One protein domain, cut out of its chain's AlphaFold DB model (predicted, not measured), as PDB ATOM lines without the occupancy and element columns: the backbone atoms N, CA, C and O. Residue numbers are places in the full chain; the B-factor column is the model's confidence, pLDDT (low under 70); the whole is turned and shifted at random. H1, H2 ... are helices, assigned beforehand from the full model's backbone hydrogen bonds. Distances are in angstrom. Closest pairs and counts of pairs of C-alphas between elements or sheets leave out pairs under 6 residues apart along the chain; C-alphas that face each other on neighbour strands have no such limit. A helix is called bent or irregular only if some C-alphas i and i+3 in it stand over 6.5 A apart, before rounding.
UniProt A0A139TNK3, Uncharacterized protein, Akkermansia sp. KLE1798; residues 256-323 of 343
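This is residues 256 to 323 of the 343 residues of an uncharacterized protein of Akkermansia sp. KLE1798 (UniProt A0A139TNK3). Short helix H5 is the core, sandwiched crosswise between the two longer helices, H2 and H4, while H1 and H3 lie at one end and residues 306 to 311 stick out at the other. The 68 printed residues hold five named helices, H1 to H5 in chain order, and no named strand: all helix, compact, radius of gyration of the C-alphas 11.4 A, spans 31 by 25 by 19 A.

H1, residues 256 to 262, begins at C-alpha (25.339, -20.004, -17.951). H2 is 265 to 274, 14.0 A; H3, 284 to 289; H4, 292 to 307, 22.3 A. H5, 315 to 321, ends at C-alpha (9.014, -21.013, -27.025); it is irregular, C-alphas 316 and 319 being 7.3 A apart.

H5 touches H4, closest C-alphas Ala 298 and Phe 320, 4.4 A, only just about perpendicular at 73 degrees. H5 touches H2, closest C-alphas Val 271 and Ala 319, 5.9 A. H1 touches H4 with H4's residues 293 to 294 alone, closest C-alphas Val 258 and Val 294, 5.8 A. H3 touches no helix. Every O i to N i+4 pair is within hydrogen-bond range in H1 to H4; in H5, 1 of 3, with 3 of 4 O i to N i+3.

The farthest C-alphas, Met 285 and Asp 310, are 32.2 A apart. The printed part has no cut, no link is long, and no printed residue is under 70 in pLDDT.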
ATOM      1  N   PRO A 256      24.338 -19.524 -16.994       95.56
ATOM      2  CA  PRO A 256      25.339 -20.004 -17.951       95.56
ATOM      3  C   PRO A 256      24.889 -21.202 -18.794       95.56
ATOM      4  O   PRO A 256      25.161 -21.245 -19.989       95.56
ATOM      5  N   ASP A 257      24.182 -22.156 -18.188       96.19
ATOM      6  CA  ASP A 257      23.689 -23.358 -18.864       96.19
ATOM      7  C   ASP A 257      22.596 -23.035 -19.892       96.19
ATOM      8  O   ASP A 257      22.564 -23.620 -20.974       96.19
ATOM      9  N   VAL A 258      21.739 -22.058 -19.584       97.06
ATOM     10  CA  VAL A 258      20.764 -21.515 -20.532       97.06
ATOM     11  C   VAL A 258      21.488 -20.828 -21.681       97.06
ATOM     12  O   VAL A 258      21.256 -21.194 -22.829       97.06
ATOM     13  N   ALA A 259      22.385 -19.880 -21.395       95.19
ATOM     14  CA  ALA A 259      23.123 -19.146 -22.424       95.19
ATOM     15  C   ALA A 259      23.850 -20.099 -23.390       95.19
ATOM     16  O   ALA A 259      23.669 -19.995 -24.600       95.19
ATOM     17  N   GLN A 260      24.563 -21.092 -22.851       96.12
ATOM     18  CA  GLN A 260      25.249 -22.115 -23.639       96.12
ATOM     19  C   GLN A 260      24.282 -22.947 -24.495       96.12
ATOM     20  O   GLN A 260      24.577 -23.258 -25.647       96.12
ATOM     21  N   PHE A 261      23.119 -23.327 -23.959       96.31
ATOM     22  CA  PHE A 261      22.127 -24.080 -24.725       96.31
ATOM     23  C   PHE A 261      21.556 -23.264 -25.894       96.31
ATOM     24  O   PHE A 261      21.329 -23.813 -26.973       96.31
ATOM     25  N   LEU A 262      21.350 -21.958 -25.698       94.94
ATOM     26  CA  LEU A 262      20.792 -21.070 -26.721       94.94
ATOM     27  C   LEU A 262      21.740 -20.823 -27.907       94.94
ATOM     28  O   LEU A 262      21.264 -20.514 -28.996       94.94
ATOM     29  N   GLU A 263      23.050 -21.019 -27.738       94.62
ATOM     30  CA  GLU A 263      24.044 -20.943 -28.824       94.62
ATOM     31  C   GLU A 263      23.953 -22.119 -29.816       94.62
ATOM     32  O   GLU A 263      24.581 -22.104 -30.877       94.62
ATOM     33  N   ASN A 264      23.161 -23.152 -29.511       95.19
ATOM     34  CA  ASN A 264      22.998 -24.304 -30.385       95.19
ATOM     35  C   ASN A 264      22.327 -23.910 -31.717       95.19
ATOM     36  O   ASN A 264      21.230 -23.342 -31.750       95.19
ATOM     37  N   SER A 265      22.948 -24.281 -32.841       95.81
ATOM     38  CA  SER A 265      22.445 -23.955 -34.182       95.81
ATOM     39  C   SER A 265      21.048 -24.518 -34.462       95.81
ATOM     40  O   SER A 265      20.269 -23.874 -35.160       95.81
ATOM     41  N   ALA A 266      20.685 -25.665 -33.876       95.56
ATOM     42  CA  ALA A 266      19.344 -26.234 -33.999       95.56
ATOM     43  C   ALA A 266      18.284 -25.395 -33.267       95.56
ATOM     44  O   ALA A 266      17.152 -25.299 -33.737       95.56
ATOM     45  N   VAL A 267      18.648 -24.757 -32.147       95.88
ATOM     46  CA  VAL A 267      17.768 -23.817 -31.433       95.88
ATOM     47  C   VAL A 267      17.563 -22.568 -32.285       95.88
ATOM     48  O   VAL A 267      16.426 -22.169 -32.520       95.88
ATOM     49  N   SER A 268      18.646 -22.004 -32.826       95.19
ATOM     50  CA  SER A 268      18.579 -20.832 -33.711       95.19
ATOM     51  C   SER A 268      17.750 -21.100 -34.974       95.19
ATOM     52  O   SER A 268      16.886 -20.304 -35.333       95.19
ATOM     53  N   ALA A 269      17.946 -22.256 -35.616       96.50
ATOM     54  CA  ALA A 269      17.166 -22.664 -36.783       96.50
ATOM     55  C   ALA A 269      15.670 -22.817 -36.459       96.50
ATOM     56  O   ALA A 269      14.826 -22.391 -37.246       96.50
ATOM     57  N   ALA A 270      15.332 -23.377 -35.292       96.38
ATOM     58  CA  ALA A 270      13.946 -23.495 -34.849       96.38
ATOM     59  C   ALA A 270      13.307 -22.124 -34.578       96.38
ATOM     60  O   ALA A 270      12.155 -21.913 -34.949       96.38
ATOM     61  N   VAL A 271      14.044 -21.179 -33.980       95.81
ATOM     62  CA  VAL A 271      13.569 -19.800 -33.763       95.81
ATOM     63  C   VAL A 271      13.260 -19.106 -35.092       95.81
ATOM     64  O   VAL A 271      12.201 -18.496 -35.231       95.81
ATOM     65  N   GLU A 272      14.133 -19.241 -36.092       95.12
ATOM     66  CA  GLU A 272      13.887 -18.685 -37.427       95.12
ATOM     67  C   GLU A 272      12.677 -19.335 -38.109       95.12
ATOM     68  O   GLU A 272      11.792 -18.636 -38.602       95.12
ATOM     69  N   ALA A 273      12.573 -20.666 -38.066       94.25
ATOM     70  CA  ALA A 273      11.424 -21.385 -38.614       94.25
ATOM     71  C   ALA A 273      10.106 -21.032 -37.895       94.25
ATOM     72  O   ALA A 273       9.050 -20.961 -38.535       94.25
ATOM     73  N   ARG A 274      10.158 -20.706 -36.595       91.12
ATOM     74  CA  ARG A 274       8.981 -20.303 -35.815       91.12
ATOM     75  C   ARG A 274       8.306 -19.034 -36.342       91.12
ATOM     76  O   ARG A 274       7.092 -18.898 -36.200       91.12
ATOM     77  N   LYS A 275       9.044 -18.144 -37.015       90.38
ATOM     78  CA  LYS A 275       8.475 -16.942 -37.658       90.38
ATOM     79  C   LYS A 275       7.420 -17.282 -38.715       90.38
ATOM     80  O   LYS A 275       6.516 -16.483 -38.950       90.38
ATOM     81  N   HIS A 276       7.531 -18.458 -39.333       92.75
ATOM     82  CA  HIS A 276       6.604 -18.948 -40.353       92.75
ATOM     83  C   HIS A 276       5.658 -20.034 -39.829       92.75
ATOM     84  O   HIS A 276       4.563 -20.190 -40.363       92.75
ATOM     85  N   ASN A 277       6.052 -20.761 -38.781       90.19
ATOM     86  CA  ASN A 277       5.234 -21.793 -38.151       90.19
ATOM     87  C   ASN A 277       5.319 -21.710 -36.612       90.19
ATOM     88  O   ASN A 277       6.278 -22.230 -36.037       90.19
ATOM     89  N   PRO A 278       4.320 -21.123 -35.925       85.50
ATOM     90  CA  PRO A 278       4.325 -20.947 -34.468       85.50
ATOM     91  C   PRO A 278       4.480 -22.234 -33.640       85.50
ATOM     92  O   PRO A 278       4.987 -22.159 -32.521       85.50
ATOM     93  N   GLU A 279       4.095 -23.390 -34.195       87.06
ATOM     94  CA  GLU A 279       4.201 -24.717 -33.562       87.06
ATOM     95  C   GLU A 279       5.592 -25.353 -33.728       87.06
ATOM     96  O   GLU A 279       5.820 -26.498 -33.330       87.06
ATOM     97  N   THR A 280       6.540 -24.638 -34.340       92.62
ATOM     98  CA  THR A 280       7.917 -25.118 -34.483       92.62
ATOM     99  C   THR A 280       8.545 -25.341 -33.113       92.62
ATOM    100  O   THR A 280       8.561 -24.451 -32.264       92.62
ATOM    101  N   VAL A 281       9.136 -26.520 -32.938       94.94
ATOM    102  CA  VAL A 281       9.919 -26.884 -31.757       94.94
ATOM    103  C   VAL A 281      11.305 -27.366 -32.164       94.94
ATOM    104  O   VAL A 281      11.528 -27.792 -33.299       94.94
ATOM    105  N   ILE A 282      12.246 -27.312 -31.225       95.88
ATOM    106  CA  ILE A 282      13.588 -27.871 -31.412       95.88
ATOM    107  C   ILE A 282      13.531 -29.392 -31.632       95.88
ATOM    108  O   ILE A 282      12.603 -30.049 -31.143       95.88
ATOM    109  N   PRO A 283      14.528 -29.984 -32.317       95.19
ATOM    110  CA  PRO A 283      14.546 -31.423 -32.549       95.19
ATOM    111  C   PRO A 283      14.564 -32.227 -31.240       95.19
ATOM    112  O   PRO A 283      15.080 -31.782 -30.211       95.19
ATOM    113  N   GLU A 284      14.036 -33.452 -31.288       93.31
ATOM    114  CA  GLU A 284      13.821 -34.302 -30.106       93.31
ATOM    115  C   GLU A 284      15.112 -34.566 -29.301       93.31
ATOM    116  O   GLU A 284      15.071 -34.675 -28.077       93.31
ATOM    117  N   MET A 285      16.276 -34.613 -29.960       93.31
ATOM    118  CA  MET A 285      17.571 -34.763 -29.287       93.31
ATOM    119  C   MET A 285      17.890 -33.562 -28.380       93.31
ATOM    120  O   MET A 285      18.208 -33.745 -27.203       93.31
ATOM    121  N   GLN A 286      17.774 -32.336 -28.897       94.62
ATOM    122  CA  GLN A 286      17.976 -31.104 -28.125       94.62
ATOM    123  C   GLN A 286      16.877 -30.938 -27.074       94.62
ATOM    124  O   GLN A 286      17.154 -30.534 -25.949       94.62
ATOM    125  N   MET A 287      15.645 -31.340 -27.397       94.06
ATOM    126  CA  MET A 287      14.545 -31.375 -26.442       94.06
ATOM    127  C   MET A 287      14.911 -32.251 -25.230       94.06
ATOM    128  O   MET A 287      14.840 -31.786 -24.097       94.06
ATOM    129  N   LYS A 288      15.374 -33.490 -25.425       92.38
ATOM    130  CA  LYS A 288      15.736 -34.397 -24.316       92.38
ATOM    131  C   LYS A 288      16.929 -33.913 -23.488       92.38
ATOM    132  O   LYS A 288      16.931 -34.096 -22.272       92.38
ATOM    133  N   THR A 289      17.914 -33.295 -24.135       93.62
ATOM    134  CA  THR A 289      19.185 -32.882 -23.513       93.62
ATOM    135  C   THR A 289      19.165 -31.476 -22.911       93.62
ATOM    136  O   THR A 289      20.139 -31.084 -22.274       93.62
ATOM    137  N   ARG A 290      18.069 -30.716 -23.069       95.56
ATOM    138  CA  ARG A 290      17.990 -29.339 -22.567       95.56
ATOM    139  C   ARG A 290      18.152 -29.255 -21.037       95.56
ATOM    140  O   ARG A 290      17.541 -30.069 -20.329       95.56
ATOM    141  N   PRO A 291      18.911 -28.268 -20.521       96.94
ATOM    142  CA  PRO A 291      19.080 -28.045 -19.086       96.94
ATOM    143  C   PRO A 291      17.753 -27.842 -18.347       96.94
ATOM    144  O   PRO A 291      16.758 -27.421 -18.944       96.94
ATOM    145  N   LEU A 292      17.738 -28.097 -17.033       95.94
ATOM    146  CA  LEU A 292      16.553 -27.884 -16.190       95.94
ATOM    147  C   LEU A 292      16.049 -26.438 -16.290       95.94
ATOM    148  O   LEU A 292      14.873 -26.227 -16.572       95.94
ATOM    149  N   ASN A 293      16.958 -25.469 -16.197       97.50
ATOM    150  CA  ASN A 293      16.644 -24.046 -16.305       97.50
ATOM    151  C   ASN A 293      15.962 -23.694 -17.642       97.50
ATOM    152  O   ASN A 293      15.054 -22.869 -17.688       97.50
ATOM    153  N   VAL A 294      16.329 -24.369 -18.742       97.75
ATOM    154  CA  VAL A 294      15.654 -24.199 -20.043       97.75
ATOM    155  C   VAL A 294      14.244 -24.791 -20.017       97.75
ATOM    156  O   VAL A 294      13.329 -24.204 -20.591       97.75
ATOM    157  N   LYS A 295      14.032 -25.932 -19.343       96.31
ATOM    158  CA  LYS A 295      12.692 -26.526 -19.173       96.31
ATOM    159  C   LYS A 295      11.774 -25.595 -18.385       96.31
ATOM    160  O   LYS A 295      10.635 -25.387 -18.795       96.31
ATOM    161  N   GLU A 296      12.273 -25.027 -17.294       96.31
ATOM    162  CA  GLU A 296      11.520 -24.108 -16.437       96.31
ATOM    163  C   GLU A 296      11.212 -22.789 -17.155       96.31
ATOM    164  O   GLU A 296      10.064 -22.340 -17.153       96.31
ATOM    165  N   ALA A 297      12.191 -22.211 -17.857       97.62
ATOM    166  CA  ALA A 297      11.985 -21.022 -18.681       97.62
ATOM    167  C   ALA A 297      10.956 -21.261 -19.800       97.62
ATOM    168  O   ALA A 297      10.076 -20.430 -20.018       97.62
ATOM    169  N   ALA A 298      11.020 -22.413 -20.474       96.81
ATOM    170  CA  ALA A 298      10.053 -22.812 -21.494       96.81
ATOM    171  C   ALA A 298       8.633 -22.971 -20.918       96.81
ATOM    172  O   ALA A 298       7.662 -22.507 -21.516       96.81
ATOM    173  N   ALA A 299       8.503 -23.566 -19.727       95.38
ATOM    174  CA  ALA A 299       7.222 -23.681 -19.033       95.38
ATOM    175  C   ALA A 299       6.656 -22.310 -18.625       95.38
ATOM    176  O   ALA A 299       5.465 -22.064 -18.795       95.38
ATOM    177  N   LEU A 300       7.500 -21.392 -18.143       96.12
ATOM    178  CA  LEU A 300       7.091 -20.026 -17.807       96.12
ATOM    179  C   LEU A 300       6.704 -19.204 -19.035       96.12
ATOM    180  O   LEU A 300       5.724 -18.465 -18.980       96.12
ATOM    181  N   TYR A 301       7.436 -19.350 -20.141       96.25
ATOM    182  CA  TYR A 301       7.062 -18.756 -21.422       96.25
ATOM    183  C   TYR A 301       5.650 -19.213 -21.815       96.25
ATOM    184  O   TYR A 301       4.787 -18.385 -22.105       96.25
ATOM    185  N   ARG A 302       5.370 -20.523 -21.731       93.56
ATOM    186  CA  ARG A 302       4.038 -21.056 -22.032       93.56
ATOM    187  C   ARG A 302       2.971 -20.562 -21.057       93.56
ATOM    188  O   ARG A 302       1.872 -20.216 -21.480       93.56
ATOM    189  N   LEU A 303       3.284 -20.519 -19.763       93.19
ATOM    190  CA  LEU A 303       2.378 -19.997 -18.744       93.19
ATOM    191  C   LEU A 303       1.998 -18.543 -19.036       93.19
ATOM    192  O   LEU A 303       0.834 -18.183 -18.893       93.19
ATOM    193  N   HIS A 304       2.951 -17.719 -19.481       95.44
ATOM    194  CA  HIS A 304       2.676 -16.340 -19.881       95.44
ATOM    195  C   HIS A 304       1.688 -16.270 -21.045       95.44
ATOM    196  O   HIS A 304       0.693 -15.563 -20.918       95.44
ATOM    197  N   GLU A 305       1.900 -17.042 -22.116       92.00
ATOM    198  CA  GLU A 305       0.970 -17.077 -23.257       92.00
ATOM    199  C   GLU A 305      -0.446 -17.516 -22.846       92.00
ATOM    200  O   GLU A 305      -1.428 -17.002 -23.376       92.00
ATOM    201  N   LEU A 306      -0.562 -18.445 -21.892       91.00
ATOM    202  CA  LEU A 306      -1.854 -18.919 -21.382       91.00
ATOM    203  C   LEU A 306      -2.542 -17.896 -20.470       91.00
ATOM    204  O   LEU A 306      -3.756 -17.729 -20.539       91.00
ATOM    205  N   MET A 307      -1.783 -17.227 -19.600       90.94
ATOM    206  CA  MET A 307      -2.325 -16.258 -18.641       90.94
ATOM    207  C   MET A 307      -2.597 -14.887 -19.266       90.94
ATOM    208  O   MET A 307      -3.461 -14.158 -18.782       90.94
ATOM    209  N   PHE A 308      -1.848 -14.512 -20.305       91.75
ATOM    210  CA  PHE A 308      -1.868 -13.181 -20.908       91.75
ATOM    211  C   PHE A 308      -1.913 -13.262 -22.446       91.75
ATOM    212  O   PHE A 308      -1.001 -12.758 -23.105       91.75
ATOM    213  N   PRO A 309      -2.967 -13.852 -23.043       88.25
ATOM    214  CA  PRO A 309      -3.022 -14.143 -24.482       88.25
ATOM    215  C   PRO A 309      -2.891 -12.897 -25.372       88.25
ATOM    216  O   PRO A 309      -2.327 -12.962 -26.462       88.25
ATOM    217  N   ASP A 310      -3.335 -11.736 -24.885       90.25
ATOM    218  CA  ASP A 310      -3.243 -10.465 -25.614       90.25
ATOM    219  C   ASP A 310      -1.848  -9.814 -25.539       90.25
ATOM    220  O   ASP A 310      -1.609  -8.754 -26.124       90.25
ATOM    221  N   ARG A 311      -0.903 -10.415 -24.803       90.81
ATOM    222  CA  ARG A 311       0.438  -9.864 -24.572       90.81
ATOM    223  C   ARG A 311       1.492 -10.757 -25.189       90.81
ATOM    224  O   ARG A 311       1.863 -11.785 -24.641       90.81
ATOM    225  N   LYS A 312       2.054 -10.306 -26.305       90.81
ATOM    226  CA  LYS A 312       3.169 -11.010 -26.939       90.81
ATOM    227  C   LYS A 312       4.459 -10.796 -26.158       90.81
ATOM    228  O   LYS A 312       4.816  -9.663 -25.827       90.81
ATOM    229  N   LEU A 313       5.174 -11.886 -25.905       93.69
ATOM    230  CA  LEU A 313       6.535 -11.823 -25.395       93.69
ATOM    231  C   LEU A 313       7.497 -11.323 -26.492       93.69
ATOM    232  O   LEU A 313       7.312 -11.634 -27.669       93.69
ATOM    233  N   PRO A 314       8.527 -10.537 -26.132       92.81
ATOM    234  CA  PRO A 314       9.602 -10.158 -27.043       92.81
ATOM    235  C   PRO A 314      10.316 -11.360 -27.677       92.81
ATOM    236  O   PRO A 314      10.596 -12.342 -26.992       92.81
ATOM    237  N   ALA A 315      10.748 -11.211 -28.934       91.88
ATOM    238  CA  ALA A 315      11.437 -12.256 -29.704       91.88
ATOM    239  C   ALA A 315      12.713 -12.807 -29.035       91.88
ATOM    240  O   ALA A 315      13.101 -13.949 -29.263       91.88
ATOM    241  N   LYS A 316      13.349 -12.041 -28.133       94.12
ATOM    242  CA  LYS A 316      14.482 -12.533 -27.322       94.12
ATOM    243  C   LYS A 316      14.146 -13.764 -26.464       94.12
ATOM    244  O   LYS A 316      15.060 -14.402 -25.958       94.12
ATOM    245  N   TYR A 317      12.865 -14.080 -26.278       96.12
ATOM    246  CA  TYR A 317      12.406 -15.261 -25.550       96.12
ATOM    247  C   TYR A 317      11.935 -16.403 -26.465       96.12
ATOM    248  O   TYR A 317      11.574 -17.460 -25.951       96.12
ATOM    249  N   ASP A 318      11.963 -16.243 -27.794       94.44
ATOM    250  CA  ASP A 318      11.473 -17.258 -28.743       94.44
ATOM    251  C   ASP A 318      12.216 -18.592 -28.611       94.44
ATOM    252  O   ASP A 318      11.647 -19.655 -28.858       94.44
ATOM    253  N   ALA A 319      13.470 -18.560 -28.156       95.69
ATOM    254  CA  ALA A 319      14.237 -19.770 -27.904       95.69
ATOM    255  C   ALA A 319      13.633 -20.638 -26.778       95.69
ATOM    256  O   ALA A 319      13.739 -21.865 -26.808       95.69
ATOM    257  N   PHE A 320      12.937 -20.024 -25.814       97.06
ATOM    258  CA  PHE A 320      12.150 -20.748 -24.815       97.06
ATOM    259  C   PHE A 320      10.852 -21.300 -25.406       97.06
ATOM    260  O   PHE A 320      10.475 -22.420 -25.068       97.06
ATOM    261  N   ALA A 321      10.222 -20.570 -26.332       94.81
ATOM    262  CA  ALA A 321       9.014 -21.013 -27.025       94.81
ATOM    263  C   ALA A 321       9.248 -22.326 -27.787       94.81
ATOM    264  O   ALA A 321       8.539 -23.305 -27.575       94.81
ATOM    265  N   VAL A 322      10.309 -22.385 -28.603       95.56
ATOM    266  CA  VAL A 322      10.670 -23.594 -29.369       95.56
ATOM    267  C   VAL A 322      11.180 -24.737 -28.482       95.56
ATOM    268  O   VAL A 322      11.261 -25.880 -28.925       95.56
ATOM    269  N   SER A 323      11.521 -24.444 -27.224       95.50
ATOM    270  CA  SER A 323      11.976 -25.419 -26.223       95.50
ATOM    271  C   SER A 323      10.832 -25.999 -25.379       95.50
ATOM    272  O   SER A 323      11.074 -26.808 -24.473       95.50
TER     273      SER A 323